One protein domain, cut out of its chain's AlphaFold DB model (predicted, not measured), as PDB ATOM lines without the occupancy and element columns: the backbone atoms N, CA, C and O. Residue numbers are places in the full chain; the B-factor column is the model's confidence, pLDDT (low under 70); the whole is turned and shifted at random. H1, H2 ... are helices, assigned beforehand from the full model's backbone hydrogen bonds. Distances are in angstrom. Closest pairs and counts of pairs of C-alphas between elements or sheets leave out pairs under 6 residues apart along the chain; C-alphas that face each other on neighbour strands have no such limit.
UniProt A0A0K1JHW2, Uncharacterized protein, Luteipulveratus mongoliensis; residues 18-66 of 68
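What this domain is: This is residues 18 to 66 of the 68 residues of an uncharacterized protein of Luteipulveratus mongoliensis (UniProt A0A0K1JHW2). This is a chain with little regular structure: one helix, H1, sits in an arm, residues 18 to 39, that sticks out at one end, and at the other end the link makes a wide open loop, residues 47 to 60, before the single short turn H2. The 49 printed residues hold two named helices, H1 then H2, and no named strand; the class is all helix, with 17 residues in named elements. It is extended, with a radius of gyration of the C-alphas of 16.4 A, and spans 45 by 28 by 22 A.

How they stand to each other: Begin at H1, residues 18 to 30, where every O i to N i+4 pair is within hydrogen-bond range. H2, residues 62 to 65, is too short for such a pair; its one O i to N i+3 pair is within range. H1 and H2 are apart.

Where its parts are: Find C-alpha 18 at (118.837, 221.511, 164.051); from there H1 runs 18.4 A to C-alpha 30 at (102.883, 228.036, 157.577). H2 ends at C-alpha 65, (101.194, 223.514, 140.768).

The domain as a whole: The C-alphas of Glu 18 and Ala 53, the two farthest apart, are 45.0 A apart. The printed part has no cut; the link from H1 to H2, 31 residues, is long. Look for pLDDT under 70 at residues 32 to 37, 39 and 65 to 66.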
ATOM      1  N   GLU A  18     119.518 220.335 163.509       96.88
ATOM      2  CA  GLU A  18     118.837 221.511 164.051       96.88
ATOM      3  C   GLU A  18     118.354 222.452 162.940       96.88
ATOM      4  O   GLU A  18     117.233 222.959 163.004       96.88
ATOM      5  N   GLU A  19     119.158 222.661 161.897       95.00
ATOM      6  CA  GLU A  19     118.783 223.487 160.744       95.00
ATOM      7  C   GLU A  19     117.632 222.855 159.956       95.00
ATOM      8  O   GLU A  19     116.673 223.537 159.583       95.00
ATOM      9  N   VAL A  20     117.671 221.532 159.770       95.25
ATOM     10  CA  VAL A  20     116.554 220.777 159.184       95.25
ATOM     11  C   VAL A  20     115.293 220.942 160.037       95.25
ATOM     12  O   VAL A  20     114.219 221.224 159.499       95.25
ATOM     13  N   ALA A  21     115.411 220.824 161.362       96.75
ATOM     14  CA  ALA A  21     114.285 221.001 162.276       96.75
ATOM     15  C   ALA A  21     113.687 222.415 162.196       96.75
ATOM     16  O   ALA A  21     112.463 222.558 162.162       96.75
ATOM     17  N   ALA A  22     114.521 223.454 162.099       96.69
ATOM     18  CA  ALA A  22     114.070 224.835 161.959       96.69
ATOM     19  C   ALA A  22     113.259 225.050 160.669       96.69
ATOM     20  O   ALA A  22     112.174 225.638 160.708       96.69
ATOM     21  N   VAL A  23     113.729 224.518 159.536       93.06
ATOM     22  CA  VAL A  23     113.006 224.592 158.254       93.06
ATOM     23  C   VAL A  23     111.654 223.879 158.343       93.06
ATOM     24  O   VAL A  23     110.633 224.423 157.917       93.06
ATOM     25  N   LEU A  24     111.620 222.686 158.943       95.44
ATOM     26  CA  LEU A  24     110.380 221.930 159.127       95.44
ATOM     27  C   LEU A  24     109.392 222.641 160.056       95.44
ATOM     28  O   LEU A  24     108.193 222.635 159.772       95.44
ATOM     29  N   ALA A  25     109.868 223.267 161.134       95.62
ATOM     30  CA  ALA A  25     109.029 224.026 162.056       95.62
ATOM     31  C   ALA A  25     108.337 225.198 161.344       95.62
ATOM     32  O   ALA A  25     107.122 225.361 161.471       95.62
ATOM     33  N   VAL A  26     109.079 225.957 160.529       95.00
ATOM     34  CA  VAL A  26     108.530 227.074 159.740       95.00
ATOM     35  C   VAL A  26     107.508 226.580 158.715       95.00
ATOM     36  O   VAL A  26     106.406 227.123 158.637       95.00
ATOM     37  N   LEU A  27     107.833 225.530 157.955       93.81
ATOM     38  CA  LEU A  27     106.917 224.959 156.959       93.81
ATOM     39  C   LEU A  27     105.634 224.417 157.602       93.81
ATOM     40  O   LEU A  27     104.544 224.598 157.060       93.81
ATOM     41  N   SER A  28     105.757 223.783 158.768       89.44
ATOM     42  CA  SER A  28     104.619 223.243 159.514       89.44
ATOM     43  C   SER A  28     103.736 224.356 160.074       89.44
ATOM     44  O   SER A  28     102.520 224.263 159.972       89.44
ATOM     45  N   ALA A  29     104.333 225.429 160.599       89.38
ATOM     46  CA  ALA A  29     103.596 226.593 161.086       89.38
ATOM     47  C   ALA A  29     102.888 227.360 159.952       89.38
ATOM     48  O   ALA A  29     101.798 227.890 160.155       89.38
ATOM     49  N   ALA A  30     103.480 227.399 158.752       89.75
ATOM     50  CA  ALA A  30     102.883 228.036 157.577       89.75
ATOM     51  C   ALA A  30     101.688 227.251 157.007       89.75
ATOM     52  O   ALA A  30     100.795 227.826 156.382       89.75
ATOM     53  N   ARG A  31     101.652 225.931 157.224       78.00
ATOM     54  CA  ARG A  31     100.534 225.057 156.861       78.00
ATOM     55  C   ARG A  31      99.429 225.243 157.906       78.00
ATOM     56  O   ARG A  31      99.328 224.464 158.845       78.00
ATOM     57  N   GLY A  32      98.651 226.320 157.787       68.00
ATOM     58  CA  GLY A  32      97.539 226.625 158.696       68.00
ATOM     59  C   GLY A  32      96.606 225.426 158.943       68.00
ATOM     60  O   GLY A  32      96.602 224.465 158.173       68.00
ATOM     61  N   SER A  33      95.823 225.479 160.028       66.06
ATOM     62  CA  SER A  33      94.868 224.425 160.410       66.06
ATOM     63  C   SER A  33      93.966 224.064 159.224       66.06
ATOM     64  O   SER A  33      93.115 224.851 158.815       66.06
ATOM     65  N   ALA A  34      94.205 222.896 158.630       64.88
ATOM     66  CA  ALA A  34      93.408 222.404 157.523       64.88
ATOM     67  C   ALA A  34      92.120 221.808 158.091       64.88
ATOM     68  O   ALA A  34      92.102 220.673 158.571       64.88
ATOM     69  N   GLU A  35      91.040 222.581 158.039       69.00
ATOM     70  CA  GLU A  35      89.692 222.024 158.056       69.00
ATOM     71  C   GLU A  35      89.569 221.066 156.854       69.00
ATOM     72  O   GLU A  35      90.169 221.342 155.806       69.00
ATOM     73  N   PRO A  36      88.887 219.910 156.970       63.09
ATOM     74  CA  PRO A  36      88.785 218.963 155.867       63.09
ATOM     75  C   PRO A  36      87.986 219.584 154.713       63.09
ATOM     76  O   PRO A  36      86.765 219.480 154.639       63.09
ATOM     77  N   SER A  37      88.704 220.248 153.811       66.88
ATOM     78  CA  SER A  37      88.193 220.735 152.538       66.88
ATOM     79  C   SER A  37      87.983 219.555 151.591       66.88
ATOM     80  O   SER A  37      88.655 218.522 151.699       66.88
ATOM     81  N   ALA A  38      87.046 219.704 150.653       74.06
ATOM     82  CA  ALA A  38      86.849 218.733 149.584       74.06
ATOM     83  C   ALA A  38      88.194 218.423 148.896       74.06
ATOM     84  O   ALA A  38      89.032 219.319 148.776       74.06
ATOM     85  N   PRO A  39      88.429 217.170 148.463       69.38
ATOM     86  CA  PRO A  39      89.683 216.804 147.837       69.38
ATOM     87  C   PRO A  39      89.891 217.636 146.579       69.38
ATOM     88  O   PRO A  39      89.181 217.508 145.581       69.38
ATOM     89  N   ASP A  40      90.916 218.458 146.669       71.56
ATOM     90  CA  ASP A  40      91.472 219.251 145.605       71.56
ATOM     91  C   ASP A  40      91.633 218.441 144.293       71.56
ATOM     92  O   ASP A  40      92.151 217.310 144.298       71.56
ATOM     93  N   PRO A  41      91.231 218.988 143.131       74.31
ATOM     94  CA  PRO A  41      91.470 218.386 141.831       74.31
ATOM     95  C   PRO A  41      92.952 218.066 141.661       74.31
ATOM     96  O   PRO A  41      93.808 218.945 141.744       74.31
ATOM     97  N   ARG A  42      93.261 216.801 141.350       74.44
ATOM     98  CA  ARG A  42      94.646 216.338 141.165       74.44
ATOM     99  C   ARG A  42      95.397 217.238 140.181       74.44
ATOM    100  O   ARG A  42      94.884 217.484 139.083       74.44
ATOM    101  N   SER A  43      96.615 217.643 140.543       78.12
ATOM    102  CA  SER A  43      97.564 218.282 139.623       78.12
ATOM    103  C   SER A  43      97.761 217.421 138.370       78.12
ATOM    104  O   SER A  43      97.639 216.192 138.425       78.12
ATOM    105  N   ARG A  44      98.102 218.046 137.234       77.75
ATOM    106  CA  ARG A  44      98.422 217.330 135.987       77.75
ATOM    107  C   ARG A  44      99.531 216.289 136.161       77.75
ATOM    108  O   ARG A  44      99.467 215.258 135.505       77.75
ATOM    109  N   TRP A  45     100.470 216.492 137.088       77.88
ATOM    110  CA  TRP A  45     101.518 215.506 137.398       77.88
ATOM    111  C   TRP A  45     100.977 214.201 137.996       77.88
ATOM    112  O   TRP A  45     101.564 213.145 137.796       77.88
ATOM    113  N   GLY A  46      99.860 214.268 138.726       77.69
ATOM    114  CA  GLY A  46      99.241 213.118 139.389       77.69
ATOM    115  C   GLY A  46      98.111 212.471 138.587       77.69
ATOM    116  O   GLY A  46      97.445 211.570 139.099       77.69
ATOM    117  N   ARG A  47      97.834 212.944 137.364       77.69
ATOM    118  CA  ARG A  47      96.791 212.383 136.498       77.69
ATOM    119  C   ARG A  47      97.418 211.461 135.447       77.69
ATOM    120  O   ARG A  47      98.387 211.861 134.809       77.69
ATOM    121  N   PRO A  48      96.849 210.272 135.188       79.62
ATOM    122  CA  PRO A  48      97.224 209.495 134.014       79.62
ATOM    123  C   PRO A  48      96.821 210.279 132.757       79.62
ATOM    124  O   PRO A  48      95.637 210.503 132.506       79.62
ATOM    125  N   GLN A  49      97.809 210.742 131.989       76.69
ATOM    126  CA  GLN A  49      97.597 211.476 130.742       76.69
ATOM    127  C   GLN A  49      98.383 210.818 129.608       76.69
ATOM    128  O   GLN A  49      99.558 210.481 129.758       76.69
ATOM    129  N   LEU A  50      97.740 210.665 128.451       78.81
ATOM    130  CA  LEU A  50      98.446 210.352 127.212       78.81
ATOM    131  C   LEU A  50      99.315 211.557 126.841       78.81
ATOM    132  O   LEU A  50      98.877 212.703 126.977       78.81
ATOM    133  N   ARG A  51     100.547 211.305 126.382       70.88
ATOM    134  CA  ARG A  51     101.461 212.365 125.939       70.88
ATOM    135  C   ARG A  51     100.814 213.118 124.777       70.88
ATOM    136  O   ARG A  51     100.800 212.640 123.649       70.88
ATOM    137  N   SER A  52     100.263 214.285 125.074       72.69
ATOM    138  CA  SER A  52      99.747 215.234 124.095       72.69
ATOM    139  C   SER A  52     100.733 216.388 123.980       72.69
ATOM    140  O   SER A  52     101.443 216.710 124.934       72.69
ATOM    141  N   ALA A  53     100.819 216.993 122.796       76.19
ATOM    142  CA  ALA A  53     101.673 218.152 122.599       76.19
ATOM    143  C   ALA A  53     101.206 219.292 123.518       76.19
ATOM    144  O   ALA A  53     100.102 219.818 123.361       76.19
ATOM    145  N   VAL A  54     102.047 219.673 124.479       75.38
ATOM    146  CA  VAL A  54     101.792 220.827 125.343       75.38
ATOM    147  C   VAL A  54     102.155 222.079 124.556       75.38
ATOM    148  O   VAL A  54     103.307 222.270 124.173       75.38
ATOM    149  N   ARG A  55     101.164 222.934 124.294       79.25
ATOM    150  CA  ARG A  55     101.402 224.264 123.724       79.25
ATOM    151  C   ARG A  55     101.660 225.259 124.847       79.25
ATOM    152  O   ARG A  55     101.001 225.198 125.884       79.25
ATOM    153  N   ALA A  56     102.584 226.189 124.619       81.12
ATOM    154  CA  ALA A  56     102.741 227.338 125.495       81.12
ATOM    155  C   ALA A  56     101.435 228.147 125.483       81.12
ATOM    156  O   ALA A  56     100.948 228.541 124.422       81.12
ATOM    157  N   SER A  57     100.854 228.363 126.656       81.69
ATOM    158  CA  SER A  57      99.724 229.263 126.858       81.69
ATOM    159  C   SER A  57     100.016 230.156 128.056       81.69
ATOM    160  O   SER A  57     100.783 229.769 128.940       81.69
ATOM    161  N   HIS A  58      99.405 231.340 128.067       83.50
ATOM    162  CA  HIS A  58      99.597 232.377 129.084       83.50
ATOM    163  C   HIS A  58      99.523 231.828 130.524       83.50
ATOM    164  O   HIS A  58     100.377 232.145 131.342       83.50
ATOM    165  N   ASP A  59      98.610 230.885 130.782       80.31
ATOM    166  CA  ASP A  59      98.405 230.259 132.098       80.31
ATOM    167  C   ASP A  59      98.653 228.739 132.096       80.31
ATOM    168  O   ASP A  59      98.172 227.999 132.958       80.31
ATOM    169  N   GLY A  60      99.414 228.231 131.121       78.62
ATOM    170  CA  GLY A  60      99.639 226.791 130.938       78.62
ATOM    171  C   GLY A  60     100.294 226.102 132.141       78.62
ATOM    172  O   GLY A  60     100.048 224.917 132.388       78.62
ATOM    173  N   TRP A  61     101.066 226.857 132.924       79.25
ATOM    174  CA  TRP A  61     101.754 226.393 134.129       79.25
ATOM    175  C   TRP A  61     100.839 226.266 135.356       79.25
ATOM    176  O   TRP A  61     101.184 225.534 136.284       79.25
ATOM    177  N   VAL A  62      99.657 226.891 135.372       78.44
ATOM    178  CA  VAL A  62      98.753 226.884 136.543       78.44
ATOM    179  C   VAL A  62      98.302 225.467 136.904       78.44
ATOM    180  O   VAL A  62      98.300 225.094 138.075       78.44
ATOM    181  N   GLY A  63      98.031 224.626 135.900       75.38
ATOM    182  CA  GLY A  63      97.633 223.227 136.106       75.38
ATOM    183  C   GLY A  63      98.753 222.297 136.596       75.38
ATOM    184  O   GLY A  63      98.494 221.115 136.829       75.38
ATOM    185  N   SER A  64      99.991 222.793 136.708       75.44
ATOM    186  CA  SER A  64     101.133 222.025 137.217       75.44
ATOM    187  C   SER A  64     101.241 222.097 138.746       75.44
ATOM    188  O   SER A  64     101.519 221.083 139.381       75.44
ATOM    189  N   GLY A  65     100.966 223.263 139.341       68.81
ATOM    190  CA  GLY A  65     101.194 223.514 140.768       68.81
ATOM    191  C   GLY A  65      99.942 223.784 141.596       68.81
ATOM    192  O   GLY A  65     100.007 223.638 142.814       68.81
ATOM    193  N   ARG A  66      98.812 224.165 140.981       57.41
ATOM    194  CA  ARG A  66      97.581 224.413 141.737       57.41
ATOM    195  C   ARG A  66      96.686 223.175 141.737       57.41
ATOM    196  O   ARG A  66      96.383 222.656 140.656       57.41
TER     197      ARG A  66